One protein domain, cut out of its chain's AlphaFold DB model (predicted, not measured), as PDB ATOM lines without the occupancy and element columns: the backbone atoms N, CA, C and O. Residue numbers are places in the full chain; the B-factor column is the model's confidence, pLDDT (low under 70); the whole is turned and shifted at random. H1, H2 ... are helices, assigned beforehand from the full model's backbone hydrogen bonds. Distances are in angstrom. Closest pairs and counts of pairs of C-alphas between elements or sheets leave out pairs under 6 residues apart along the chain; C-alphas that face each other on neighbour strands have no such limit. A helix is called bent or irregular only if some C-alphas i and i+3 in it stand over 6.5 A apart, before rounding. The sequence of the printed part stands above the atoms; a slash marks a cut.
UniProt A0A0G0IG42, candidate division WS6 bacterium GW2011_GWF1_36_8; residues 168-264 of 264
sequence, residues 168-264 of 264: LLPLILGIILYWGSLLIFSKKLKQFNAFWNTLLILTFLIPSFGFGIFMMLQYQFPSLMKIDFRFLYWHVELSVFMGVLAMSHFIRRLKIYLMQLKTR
ATOM      1  N   LEU A 168      17.603  -4.459  41.764       90.00
ATOM      2  CA  LEU A 168      18.528  -5.554  41.491       90.00
ATOM      3  C   LEU A 168      17.850  -6.747  40.803       90.00
ATOM      4  O   LEU A 168      18.418  -7.345  39.890       90.00
ATOM      5  N   LEU A 169      16.630  -7.082  41.220       89.50
ATOM      6  CA  LEU A 169      15.896  -8.234  40.707       89.50
ATOM      7  C   LEU A 169      15.567  -8.140  39.197       89.50
ATOM      8  O   LEU A 169      15.972  -9.047  38.466       89.50
ATOM      9  N   PRO A 170      14.914  -7.076  38.680       91.19
ATOM     10  CA  PRO A 170      14.635  -6.928  37.252       91.19
ATOM     11  C   PRO A 170      15.922  -6.791  36.435       91.19
ATOM     12  O   PRO A 170      15.988  -7.285  35.310       91.19
ATOM     13  N   LEU A 171      16.969  -6.186  37.002       93.00
ATOM     14  CA  LEU A 171      18.269  -6.073  36.347       93.00
ATOM     15  C   LEU A 171      18.881  -7.459  36.084       93.00
ATOM     16  O   LEU A 171      19.191  -7.793  34.939       93.00
ATOM     17  N   ILE A 172      19.024  -8.278  37.130       95.38
ATOM     18  CA  ILE A 172      19.609  -9.621  37.021       95.38
ATOM     19  C   ILE A 172      18.738 -10.509  36.131       95.38
ATOM     20  O   ILE A 172      19.262 -11.193  35.249       95.38
ATOM     21  N   LEU A 173      17.415 -10.471  36.314       94.62
ATOM     22  CA  LEU A 173      16.482 -11.261  35.515       94.62
ATOM     23  C   LEU A 173      16.605 -10.932  34.019       94.62
ATOM     24  O   LEU A 173      16.660 -11.846  33.198       94.62
ATOM     25  N   GLY A 174      16.701  -9.647  33.661       93.94
ATOM     26  CA  GLY A 174      16.872  -9.212  32.273       93.94
ATOM     27  C   GLY A 174      18.184  -9.703  31.659       93.94
ATOM     28  O   GLY A 174      18.192 -10.210  30.534       93.94
ATOM     29  N   ILE A 175      19.287  -9.626  32.412       94.56
ATOM     30  CA  ILE A 175      20.593 -10.139  31.973       94.56
ATOM     31  C   ILE A 175      20.505 -11.653  31.738       94.56
ATOM     32  O   ILE A 175      20.842 -12.125  30.650       94.56
ATOM     33  N   ILE A 176      20.015 -12.416  32.717       95.75
ATOM     34  CA  ILE A 176      19.914 -13.878  32.614       95.75
ATOM     35  C   ILE A 176      19.021 -14.280  31.438       95.75
ATOM     36  O   ILE A 176      19.381 -15.173  30.675       95.75
ATOM     37  N   LEU A 177      17.885 -13.612  31.245       95.12
ATOM     38  CA  LEU A 177      16.939 -13.960  30.190       95.12
ATOM     39  C   LEU A 177      17.519 -13.684  28.791       95.12
ATOM     40  O   LEU A 177      17.422 -14.532  27.894       95.12
ATOM     41  N   TYR A 178      18.179 -12.540  28.592       95.31
ATOM     42  CA  TYR A 178      18.799 -12.226  27.304       95.31
ATOM     43  C   TYR A 178      19.999 -13.129  27.001       95.31
ATOM     44  O   TYR A 178      20.055 -13.777  25.953       95.31
ATOM     45  N   TRP A 179      20.963 -13.193  27.921       94.00
ATOM     46  CA  TRP A 179      22.201 -13.940  27.706       94.00
ATOM     47  C   TRP A 179      21.971 -15.453  27.765       94.00
ATOM     48  O   TRP A 179      22.537 -16.185  26.956       94.00
ATOM     49  N   GLY A 180      21.071 -15.929  28.626       93.44
ATOM     50  CA  GLY A 180      20.664 -17.334  28.684       93.44
ATOM     51  C   GLY A 180      19.979 -17.794  27.398       93.44
ATOM     52  O   GLY A 180      20.350 -18.827  26.837       93.44
ATOM     53  N   SER A 181      19.049 -17.000  26.851       92.00
ATOM     54  CA  SER A 181      18.442 -17.325  25.552       92.00
ATOM     55  C   SER A 181      19.467 -17.300  24.410       92.00
ATOM     56  O   SER A 181      19.388 -18.123  23.497       92.00
ATOM     57  N   LEU A 182      20.482 -16.432  24.464       91.94
ATOM     58  CA  LEU A 182      21.559 -16.423  23.471       91.94
ATOM     59  C   LEU A 182      22.373 -17.724  23.488       91.94
ATOM     60  O   LEU A 182      22.726 -18.223  22.420       91.94
ATOM     61  N   LEU A 183      22.650 -18.292  24.666       90.19
ATOM     62  CA  LEU A 183      23.369 -19.567  24.780       90.19
ATOM     63  C   LEU A 183      22.568 -20.717  24.153       90.19
ATOM     64  O   LEU A 183      23.116 -21.488  23.359       90.19
ATOM     65  N   ILE A 184      21.262 -20.776  24.431       88.94
ATOM     66  CA  ILE A 184      20.349 -21.817  23.926       88.94
ATOM     67  C   ILE A 184      20.187 -21.724  22.400       88.94
ATOM     68  O   ILE A 184      20.282 -22.725  21.689       88.94
ATOM     69  N   PHE A 185      19.975 -20.516  21.875       87.56
ATOM     70  CA  PHE A 185      19.706 -20.282  20.451       87.56
ATOM     71  C   PHE A 185      20.952 -19.885  19.647       87.56
ATOM     72  O   PHE A 185      20.836 -19.459  18.494       87.56
ATOM     73  N   SER A 186      22.146 -20.069  20.217       77.38
ATOM     74  CA  SER A 186      23.440 -19.713  19.616       77.38
ATOM     75  C   SER A 186      23.620 -20.264  18.195       77.38
ATOM     76  O   SER A 186      24.130 -19.573  17.315       77.38
ATOM     77  N   LYS A 187      23.109 -21.475  17.928       85.62
ATOM     78  CA  LYS A 187      23.162 -22.134  16.609       85.62
ATOM     79  C   LYS A 187      22.185 -21.558  15.570       85.62
ATOM     80  O   LYS A 187      22.355 -21.803  14.379       85.62
ATOM     81  N   LYS A 188      21.165 -20.794  15.982       90.50
ATOM     82  CA  LYS A 188      20.109 -20.239  15.107       90.50
ATOM     83  C   LYS A 188      20.018 -18.713  15.224       90.50
ATOM     84  O   LYS A 188      18.946 -18.141  15.426       90.50
ATOM     85  N   LEU A 189      21.149 -18.031  15.032       86.31
ATOM     86  CA  LEU A 189      21.291 -16.590  15.284       86.31
ATOM     87  C   LEU A 189      20.302 -15.701  14.503       86.31
ATOM     88  O   LEU A 189      19.852 -14.682  15.022       86.31
ATOM     89  N   LYS A 190      19.921 -16.078  13.272       88.25
ATOM     90  CA  LYS A 190      18.913 -15.337  12.485       88.25
ATOM     91  C   LYS A 190      17.529 -15.375  13.145       88.25
ATOM     92  O   LYS A 190      16.883 -14.337  13.238       88.25
ATOM     93  N   GLN A 191      17.111 -16.541  13.643       89.06
ATOM     94  CA  GLN A 191      15.837 -16.707  14.350       89.06
ATOM     95  C   GLN A 191      15.861 -15.991  15.700       89.06
ATOM     96  O   GLN A 191      14.915 -15.282  16.022       89.06
ATOM     97  N   PHE A 192      16.975 -16.084  16.434       91.81
ATOM     98  CA  PHE A 192      17.181 -15.325  17.670       91.81
ATOM     99  C   PHE A 192      17.031 -13.812  17.448       91.81
ATOM    100  O   PHE A 192      16.360 -13.126  18.214       91.81
ATOM    101  N   ASN A 193      17.630 -13.287  16.375       91.00
ATOM    102  CA  ASN A 193      17.532 -11.868  16.034       91.00
ATOM    103  C   ASN A 193      16.098 -11.457  15.703       91.00
ATOM    104  O   ASN A 193      15.643 -10.430  16.195       91.00
ATOM    105  N   ALA A 194      15.412 -12.243  14.871       92.31
ATOM    106  CA  ALA A 194      14.028 -11.977  14.503       92.31
ATOM    107  C   ALA A 194      13.124 -11.979  15.743       92.31
ATOM    108  O   ALA A 194      12.371 -11.033  15.946       92.31
ATOM    109  N   PHE A 195      13.279 -12.981  16.611       93.88
ATOM    110  CA  PHE A 195      12.549 -13.084  17.871       93.88
ATOM    111  C   PHE A 195      12.736 -11.838  18.742       93.88
ATOM    112  O   PHE A 195      11.758 -11.189  19.102       93.88
ATOM    113  N   TRP A 196      13.984 -11.468  19.038       93.88
ATOM    114  CA  TRP A 196      14.266 -10.345  19.929       93.88
ATOM    115  C   TRP A 196      13.882  -8.988  19.341       93.88
ATOM    116  O   TRP A 196      13.430  -8.127  20.087       93.88
ATOM    117  N   ASN A 197      14.010  -8.794  18.026       93.38
ATOM    118  CA  ASN A 197      13.542  -7.572  17.373       93.38
ATOM    119  C   ASN A 197      12.025  -7.419  17.517       93.38
ATOM    120  O   ASN A 197      11.552  -6.362  17.924       93.38
ATOM    121  N   THR A 198      11.274  -8.482  17.220       94.19
ATOM    122  CA  THR A 198       9.814  -8.473  17.347       94.19
ATOM    123  C   THR A 198       9.391  -8.289  18.799       94.19
ATOM    124  O   THR A 198       8.535  -7.454  19.075       94.19
ATOM    125  N   LEU A 199      10.017  -9.015  19.731       94.00
ATOM    126  CA  LEU A 199       9.702  -8.918  21.153       94.00
ATOM    127  C   LEU A 199       9.940  -7.500  21.672       94.00
ATOM    128  O   LEU A 199       9.038  -6.939  22.285       94.00
ATOM    129  N   LEU A 200      11.107  -6.905  21.399       93.06
ATOM    130  CA  LEU A 200      11.435  -5.549  21.848       93.06
ATOM    131  C   LEU A 200      10.478  -4.514  21.250       93.06
ATOM    132  O   LEU A 200       9.958  -3.680  21.980       93.06
ATOM    133  N   ILE A 201      10.174  -4.585  19.953       92.88
ATOM    134  CA  ILE A 201       9.222  -3.648  19.335       92.88
ATOM    135  C   ILE A 201       7.839  -3.783  19.977       92.88
ATOM    136  O   ILE A 201       7.238  -2.782  20.357       92.88
ATOM    137  N   LEU A 202       7.345  -5.011  20.137       92.38
ATOM    138  CA  LEU A 202       6.003  -5.262  20.652       92.38
ATOM    139  C   LEU A 202       5.855  -4.823  22.114       92.38
ATOM    140  O   LEU A 202       4.874  -4.183  22.482       92.38
ATOM    141  N   THR A 203       6.850  -5.142  22.938       89.25
ATOM    142  CA  THR A 203       6.862  -4.822  24.373       89.25
ATOM    143  C   THR A 203       7.139  -3.352  24.667       89.25
ATOM    144  O   THR A 203       6.803  -2.904  25.753       89.25
ATOM    145  N   PHE A 204       7.686  -2.577  23.727       89.31
ATOM    146  CA  PHE A 204       7.699  -1.114  23.835       89.31
ATOM    147  C   PHE A 204       6.407  -0.492  23.296       89.31
ATOM    148  O   PHE A 204       5.860   0.426  23.909       89.31
ATOM    149  N   LEU A 205       5.889  -1.007  22.178       90.19
ATOM    150  CA  LEU A 205       4.716  -0.449  21.513       90.19
ATOM    151  C   LEU A 205       3.440  -0.642  22.335       90.19
ATOM    152  O   LEU A 205       2.719   0.326  22.552       90.19
ATOM    153  N   ILE A 206       3.163  -1.863  22.805       88.44
ATOM    154  CA  ILE A 206       1.910  -2.170  23.509       88.44
ATOM    155  C   ILE A 206       1.780  -1.347  24.797       88.44
ATOM    156  O   ILE A 206       0.754  -0.684  24.947       88.44
ATOM    157  N   PRO A 207       2.770  -1.314  25.710       85.88
ATOM    158  CA  PRO A 207       2.647  -0.519  26.922       85.88
ATOM    159  C   PRO A 207       2.622   0.971  26.614       85.88
ATOM    160  O   PRO A 207       1.791   1.664  27.177       85.88
ATOM    161  N   SER A 208       3.454   1.478  25.698       85.06
ATOM    162  CA  SER A 208       3.466   2.915  25.397       85.06
ATOM    163  C   SER A 208       2.152   3.391  24.770       85.06
ATOM    164  O   SER A 208       1.621   4.427  25.166       85.06
ATOM    165  N   PHE A 209       1.618   2.648  23.799       89.25
ATOM    166  CA  PHE A 209       0.384   3.006  23.102       89.25
ATOM    167  C   PHE A 209      -0.850   2.741  23.966       89.25
ATOM    168  O   PHE A 209      -1.687   3.622  24.150       89.25
ATOM    169  N   GLY A 210      -0.934   1.542  24.549       87.00
ATOM    170  CA  GLY A 210      -2.052   1.136  25.395       87.00
ATOM    171  C   GLY A 210      -2.158   1.983  26.658       87.00
ATOM    172  O   GLY A 210      -3.251   2.424  27.000       87.00
ATOM    173  N   PHE A 211      -1.033   2.279  27.314       84.56
ATOM    174  CA  PHE A 211      -1.037   3.140  28.495       84.56
ATOM    175  C   PHE A 211      -1.425   4.582  28.151       84.56
ATOM    176  O   PHE A 211      -2.230   5.174  28.863       84.56
ATOM    177  N   GLY A 212      -0.921   5.136  27.042       85.25
ATOM    178  CA  GLY A 212      -1.312   6.475  26.589       85.25
ATOM    179  C   GLY A 212      -2.820   6.594  26.345       85.25
ATOM    180  O   GLY A 212      -3.456   7.528  26.833       85.25
ATOM    181  N   ILE A 213      -3.412   5.606  25.666       89.81
ATOM    182  CA  ILE A 213      -4.866   5.540  25.450       89.81
ATOM    183  C   ILE A 213      -5.612   5.387  26.775       89.81
ATOM    184  O   ILE A 213      -6.599   6.080  27.006       89.81
ATOM    185  N   PHE A 214      -5.142   4.507  27.660       86.06
ATOM    186  CA  PHE A 214      -5.762   4.290  28.964       86.06
ATOM    187  C   PHE A 214      -5.806   5.580  29.793       86.06
ATOM    188  O   PHE A 214      -6.851   5.904  30.354       86.06
ATOM    189  N   MET A 215      -4.722   6.361  29.805       83.44
ATOM    190  CA  MET A 215      -4.678   7.659  30.489       83.44
ATOM    191  C   MET A 215      -5.638   8.684  29.872       83.44
ATOM    192  O   MET A 215      -6.270   9.445  30.599       83.44
ATOM    193  N   MET A 216      -5.802   8.687  28.547       85.44
ATOM    194  CA  MET A 216      -6.777   9.555  27.878       85.44
ATOM    195  C   MET A 216      -8.225   9.158  28.213       85.44
ATOM    196  O   MET A 216      -9.064  10.017  28.482       85.44
ATOM    197  N   LEU A 217      -8.517   7.855  28.246       85.88
ATOM    198  CA  LEU A 217      -9.843   7.329  28.579       85.88
ATOM    199  C   LEU A 217     -10.210   7.537  30.051       85.88
ATOM    200  O   LEU A 217     -11.385   7.737  30.350       85.88
ATOM    201  N   GLN A 218      -9.237   7.551  30.966       82.06
ATOM    202  CA  GLN A 218      -9.491   7.874  32.375       82.06
ATOM    203  C   GLN A 218     -10.132   9.256  32.559       82.06
ATOM    204  O   GLN A 218     -10.960   9.422  33.451       82.06
ATOM    205  N   TYR A 219      -9.817  10.227  31.693       80.69
ATOM    206  CA  TYR A 219     -10.444  11.550  31.738       80.69
ATOM    207  C   TYR A 219     -11.925  11.510  31.329       80.69
ATOM    208  O   TYR A 219     -12.750  12.242  31.870       80.69
ATOM    209  N   GLN A 220     -12.274  10.637  30.381       82.38
ATOM    210  CA  GLN A 220     -13.645  10.492  29.883       82.38
ATOM    211  C   GLN A 220     -14.505   9.574  30.762       82.38
ATOM    212  O   GLN A 220     -15.724   9.731  30.804       82.38
ATOM    213  N   PHE A 221     -13.886   8.637  31.483       84.06
ATOM    214  CA  PHE A 221     -14.575   7.640  32.299       84.06
ATOM    215  C   PHE A 221     -14.020   7.624  33.733       84.06
ATOM    216  O   PHE A 221     -13.138   6.818  34.044       84.06
ATOM    217  N   PRO A 222     -14.588   8.433  34.652       76.00
ATOM    218  CA  PRO A 222     -14.152   8.504  36.051       76.00
ATOM    219  C   PRO A 222     -14.198   7.158  36.793       76.00
ATOM    220  O   PRO A 222     -13.486   6.954  37.772       76.00
ATOM    221  N   SER A 223     -15.001   6.203  36.317       80.19
ATOM    222  CA  SER A 223     -15.064   4.838  36.852       80.19
ATOM    223  C   SER A 223     -13.742   4.071  36.729       80.19
ATOM    224  O   SER A 223     -13.490   3.182  37.542       80.19
ATOM    225  N   LEU A 224     -12.884   4.414  35.759       72.00
ATOM    226  CA  LEU A 224     -11.575   3.777  35.560       72.00
ATOM    227  C   LEU A 224     -10.525   4.231  36.590       72.00
ATOM    228  O   LEU A 224      -9.550   3.517  36.802       72.00
ATOM    229  N   MET A 225     -10.758   5.349  37.291       67.75
ATOM    230  CA  MET A 225      -9.882   5.854  38.365       67.75
ATOM    231  C   MET A 225      -9.903   4.980  39.628       67.75
ATOM    232  O   MET A 225      -9.051   5.128  40.497       67.75
ATOM    233  N   LYS A 226     -10.885   4.079  39.756       71.75
ATOM    234  CA  LYS A 226     -11.004   3.171  40.909       71.75
ATOM    235  C   LYS A 226     -10.044   1.983  40.846       71.75
ATOM    236  O   LYS A 226      -9.941   1.234  41.812       71.75
ATOM    237  N   ILE A 227      -9.378   1.779  39.713       75.06
ATOM    238  CA  ILE A 227      -8.363   0.742  39.566       75.06
ATOM    239  C   ILE A 227      -7.068   1.305  40.162       75.06
ATOM    240  O   ILE A 227      -6.506   2.242  39.600       75.06
ATOM    241  N   ASP A 228      -6.599   0.742  41.284       67.31
ATOM    242  CA  ASP A 228      -5.308   1.092  41.904       67.31
ATOM    243  C   ASP A 228      -4.156   0.632  41.002       67.31
ATOM    244  O   ASP A 228      -3.545  -0.427  41.178       67.31
ATOM    245  N   PHE A 229      -3.898   1.406  39.952       69.19
ATOM    246  CA  PHE A 229      -2.774   1.171  39.075       69.19
ATOM    247  C   PHE A 229      -1.564   1.876  39.673       69.19
ATOM    248  O   PHE A 229      -1.406   3.091  39.546       69.19
ATOM    249  N   ARG A 230      -0.668   1.102  40.292       74.44
ATOM    250  CA  ARG A 230       0.643   1.587  40.749       74.44
ATOM    251  C   ARG A 230       1.541   1.871  39.549       74.44
ATOM    252  O   ARG A 230       2.536   1.182  39.321       74.44
ATOM    253  N   PHE A 231       1.176   2.879  38.760       75.62
ATOM    254  CA  PHE A 231       1.831   3.216  37.504       75.62
ATOM    255  C   PHE A 231       3.320   3.433  37.714       75.62
ATOM    256  O   PHE A 231       4.137   2.850  37.013       75.62
ATOM    257  N   LEU A 232       3.671   4.209  38.738       74.62
ATOM    258  CA  LEU A 232       5.060   4.510  39.046       74.62
ATOM    259  C   LEU A 232       5.850   3.258  39.450       74.62
ATOM    260  O   LEU A 232       7.055   3.216  39.244       74.62
ATOM    261  N   TYR A 233       5.190   2.239  40.004       79.69
ATOM    262  CA  TYR A 233       5.818   0.960  40.328       79.69
ATOM    263  C   TYR A 233       6.112   0.151  39.061       79.69
ATOM    264  O   TYR A 233       7.269  -0.130  38.743       79.69
ATOM    265  N   TRP A 234       5.065  -0.132  38.283       79.25
ATOM    266  CA  TRP A 234       5.163  -0.916  37.050       79.25
ATOM    267  C   TRP A 234       6.053  -0.257  36.002       79.25
ATOM    268  O   TRP A 234       6.854  -0.934  35.368       79.25
ATOM    269  N   HIS A 235       5.945   1.058  35.831       81.94
ATOM    270  CA  HIS A 235       6.735   1.792  34.852       81.94
ATOM    271  C   HIS A 235       8.231   1.722  35.171       81.94
ATOM    272  O   HIS A 235       9.036   1.505  34.270       81.94
ATOM    273  N   VAL A 236       8.621   1.856  36.442       86.56
ATOM    274  CA  VAL A 236      10.035   1.849  36.844       86.56
ATOM    275  C   VAL A 236      10.629   0.443  36.762       86.56
ATOM    276  O   VAL A 236      11.651   0.262  36.107       86.56
ATOM    277  N   GLU A 237       9.997  -0.572  37.351       88.50
ATOM    278  CA  GLU A 237      10.581  -1.923  37.348       88.50
ATOM    279  C   GLU A 237      10.586  -2.550  35.945       88.50
ATOM    280  O   GLU A 237      11.593  -3.135  35.527       88.50
ATOM    281  N   LEU A 238       9.507  -2.360  35.172       88.56
ATOM    282  CA  LEU A 238       9.434  -2.843  33.793       88.56
ATOM    283  C   LEU A 238      10.390  -2.077  32.871       88.56
ATOM    284  O   LEU A 238      10.995  -2.699  31.999       88.56
ATOM    285  N   SER A 239      10.566  -0.759  33.046       89.62
ATOM    286  CA  SER A 239      11.508   0.015  32.217       89.62
ATOM    287  C   SER A 239      12.959  -0.374  32.472       89.62
ATOM    288  O   SER A 239      13.732  -0.449  31.518       89.62
ATOM    289  N   VAL A 240      13.328  -0.702  33.714       93.19
ATOM    290  CA  VAL A 240      14.660  -1.233  34.032       93.19
ATOM    291  C   VAL A 240      14.866  -2.583  33.346       93.19
ATOM    292  O   VAL A 240      15.857  -2.765  32.638       93.19
ATOM    293  N   PHE A 241      13.913  -3.510  33.484       94.12
ATOM    294  CA  PHE A 241      13.984  -4.824  32.840       94.12
ATOM    295  C   PHE A 241      14.086  -4.711  31.308       94.12
ATOM    296  O   PHE A 241      15.014  -5.243  30.692       94.12
ATOM    297  N   MET A 242      13.176  -3.961  30.684       93.50
ATOM    298  CA  MET A 242      13.155  -3.747  29.235       93.50
ATOM    299  C   MET A 242      14.381  -2.981  28.737       93.50
ATOM    300  O   MET A 242      14.916  -3.302  27.673       93.50
ATOM    301  N   GLY A 243      14.865  -2.011  29.513       93.75
ATOM    302  CA  GLY A 243      16.083  -1.262  29.233       93.75
ATOM    303  C   GLY A 243      17.312  -2.166  29.191       93.75
ATOM    304  O   GLY A 243      18.110  -2.065  28.262       93.75
ATOM    305  N   VAL A 244      17.434  -3.113  30.125       96.12
ATOM    306  CA  VAL A 244      18.514  -4.114  30.130       96.12
ATOM    307  C   VAL A 244      18.448  -5.025  28.903       96.12
ATOM    308  O   VAL A 244      19.482  -5.280  28.276       96.12
ATOM    309  N   LEU A 245      17.254  -5.495  28.528       95.69
ATOM    310  CA  LEU A 245      17.060  -6.324  27.332       95.69
ATOM    311  C   LEU A 245      17.439  -5.566  26.053       95.69
ATOM    312  O   LEU A 245      18.192  -6.080  25.220       95.69
ATOM    313  N   ALA A 246      16.958  -4.328  25.919       94.50
ATOM    314  CA  ALA A 246      17.247  -3.465  24.780       94.50
ATOM    315  C   ALA A 246      18.739  -3.115  24.699       94.50
ATOM    316  O   ALA A 246      19.335  -3.240  23.629       94.50
ATOM    317  N   MET A 247      19.364  -2.757  25.825       95.06
ATOM    318  CA  MET A 247      20.793  -2.445  25.904       95.06
ATOM    319  C   MET A 247      21.648  -3.658  25.531       95.06
ATOM    320  O   MET A 247      22.542  -3.551  24.693       95.06
ATOM    321  N   SER A 248      21.338  -4.835  26.081       95.31
ATOM    322  CA  SER A 248      22.053  -6.077  25.758       95.31
ATOM    323  C   SER A 248      21.929  -6.421  24.270       95.31
ATOM    324  O   SER A 248      22.914  -6.781  23.616       95.31
ATOM    325  N   HIS A 249      20.733  -6.240  23.699       94.38
ATOM    326  CA  HIS A 249      20.513  -6.423  22.270       94.38
ATOM    327  C   HIS A 249      21.281  -5.415  21.416       94.38
ATOM    328  O   HIS A 249      21.909  -5.801  20.423       94.38
ATOM    329  N   PHE A 250      21.267  -4.144  21.810       94.12
ATOM    330  CA  PHE A 250      21.966  -3.069  21.126       94.12
ATOM    331  C   PHE A 250      23.480  -3.281  21.133       94.12
ATOM    332  O   PHE A 250      24.079  -3.268  20.062       94.12
ATOM    333  N   ILE A 251      24.089  -3.573  22.288       94.00
ATOM    334  CA  ILE A 251      25.535  -3.835  22.416       94.00
ATOM    335  C   ILE A 251      25.972  -4.940  21.451       94.00
ATOM    336  O   ILE A 251      26.957  -4.792  20.725       94.00
ATOM    337  N   ARG A 252      25.204  -6.030  21.361       91.38
ATOM    338  CA  ARG A 252      25.510  -7.130  20.436       91.38
ATOM    339  C   ARG A 252      25.416  -6.707  18.965       91.38
ATOM    340  O   ARG A 252      26.167  -7.205  18.126       91.38
ATOM    341  N   ARG A 253      24.491  -5.806  18.631       91.06
ATOM    342  CA  ARG A 253      24.291  -5.291  17.265       91.06
ATOM    343  C   ARG A 253      25.194  -4.106  16.928       91.06
ATOM    344  O   ARG A 253      25.384  -3.834  15.743       91.06
ATOM    345  N   LEU A 254      25.797  -3.464  17.926       92.25
ATOM    346  CA  LEU A 254      26.593  -2.249  17.786       92.25
ATOM    347  C   LEU A 254      27.703  -2.413  16.749       92.25
ATOM    348  O   LEU A 254      27.854  -1.568  15.874       92.25
ATOM    349  N   LYS A 255      28.412  -3.549  16.762       89.00
ATOM    350  CA  LYS A 255      29.458  -3.842  15.767       89.00
ATOM    351  C   LYS A 255      28.923  -3.817  14.331       89.00
ATOM    352  O   LYS A 255      29.602  -3.320  13.442       89.00
ATOM    353  N   ILE A 256      27.718  -4.338  14.095       88.19
ATOM    354  CA  ILE A 256      27.097  -4.364  12.763       88.19
ATOM    355  C   ILE A 256      26.750  -2.947  12.313       88.19
ATOM    356  O   ILE A 256      27.053  -2.582  11.181       88.19
ATOM    357  N   TYR A 257      26.182  -2.137  13.205       89.31
ATOM    358  CA  TYR A 257      25.861  -0.741  12.905       89.31
ATOM    359  C   TYR A 257      27.118   0.084  12.621       89.31
ATOM    360  O   TYR A 257      27.165   0.819  11.640       89.31
ATOM    361  N   LEU A 258      28.178  -0.105  13.411       92.44
ATOM    362  CA  LEU A 258      29.464   0.553  13.182       92.44
ATOM    363  C   LEU A 258      30.100   0.136  11.849       92.44
ATOM    364  O   LEU A 258      30.671   0.979  11.160       92.44
ATOM    365  N   MET A 259      29.976  -1.135  11.446       91.25
ATOM    366  CA  MET A 259      30.444  -1.579  10.130       91.25
ATOM    367  C   MET A 259      29.693  -0.874   8.997       91.25
ATOM    368  O   MET A 259      30.332  -0.430   8.056       91.25
ATOM    369  N   GLN A 260      28.372  -0.705   9.103       90.25
ATOM    370  CA  GLN A 260      27.570  -0.006   8.088       90.25
ATOM    371  C   GLN A 260      27.935   1.477   7.940       90.25
ATOM    372  O   GLN A 260      27.810   2.023   6.847       90.25
ATOM    373  N   LEU A 261      28.391   2.119   9.019       89.56
ATOM    374  CA  LEU A 261      28.852   3.509   8.994       89.56
ATOM    375  C   LEU A 261      30.237   3.666   8.357       89.56
ATOM    376  O   LEU A 261      30.516   4.711   7.787       89.56
ATOM    377  N   LYS A 262      31.090   2.637   8.442       89.44
ATOM    378  CA  LYS A 262      32.450   2.648   7.878       89.44
ATOM    379  C   LYS A 262      32.480   2.388   6.366       89.44
ATOM    380  O   LYS A 262      33.471   2.694   5.719       89.44
ATOM    381  N   THR A 263      31.426   1.797   5.805       73.12
ATOM    382  CA  THR A 263      31.327   1.485   4.367       73.12
ATOM    383  C   THR A 263      30.817   2.665   3.521       73.12
ATOM    384  O   THR A 263      30.346   2.455   2.405       73.12
ATOM    385  N   ARG A 264      30.874   3.893   4.047       56.31
ATOM    386  CA  ARG A 264      30.625   5.152   3.332       56.31
ATOM    387  C   ARG A 264      31.863   6.028   3.423       56.31
ATOM    388  O   ARG A 264      32.108   6.746   2.436       56.31
TER     389      ARG A 264
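AT A GLANCE: This is residues 168 to 264 of the 264 residues of a protein of candidate division WS6 bacterium GW2011_GWF1_36_8 (UniProt A0A0G0IG42). Two long helices, H2 and H4a, run opposite ways side by side as a loose pair, with H1 packed on H4a and the short H3 at the turn that joins the pair at one end. At the other end, residues 254 to 264, with the arm H4b, stick out at a steep angle to H4a. The printed part has 97 residues with four named helices, in the order H1, H2, H3, H4, and no named strand; the class is all helix. The whole is loose, with a radius of gyration of the C-alphas of 17.6 A, and elongated, spanning 54 by 35 by 21 A.

HOW THE PARTS SIT: Begin at H1, residues 168 to 184, and look across to H4a, residues 231 to 252. They touch, and their closest C-alphas, those of Pro 170 and Phe 241, are 4.9 A apart. They run the same way at a steep tilt of 36 degrees, only just past shallow. Go on to H2, residues 186 to 220, which is close to H1 but not clearly touching it; their closest C-alphas, those of Leu 182 and Phe 192, are 7.4 A apart. H2 touches H4a with residues 196 to 200 alone, at residues 242 to 249 of H4a; the closest C-alphas, those of Leu 200 and Ala 246, are 6.8 A apart. These two run opposite ways at a shallow tilt of 27 degrees. H3, residues 222 to 226, touches no helix but is near H2, where the closest C-alphas, those of Gln 218 and Leu 224, are 5.6 A apart. By its hydrogen bonds H4 was assigned as one helix, residues 231 to 262, but it is bent: C-alphas 252 and 255 are 6.9 A apart, and H4a and its second arm H4b, residues 255 to 262, stand at a steep tilt of 64 degrees. H4b touches no helix. Every O i to N i+4 pair is within hydrogen-bond range in H1, H4a and H4b, against 26 of 31 in H2 and 0 of 1 in H3, where 1 of 2 O i to N i+3 pairs is.

IN THESE COORDINATES: Find C-alpha 168 at (18.528, -5.554, 41.491); from there H1 runs 24.0 A to C-alpha 184. H2 runs 48.9 A from C-alpha 186 at (23.440, -19.713, 19.616) to C-alpha 220; it is irregular, with C-alphas 187 and 190 9.0 A apart, and has a kink of 45 degrees near residue 193. H3 spans 7.9 A. H4a runs 31.0 A, and H4b runs 10.6 A to C-alpha 262 at (32.450, 2.648, 7.878).

THE WHOLE: The two C-alphas farthest apart, those of Ser 223 and Thr 263, are 56.7 A apart. The printed part has no cut and ends at the chain's last residue, 264, and its three links are tight. Look for pLDDT under 70 at residue 225, residues 228 to 229 and residue 264; the mean of the printed part is 87.6.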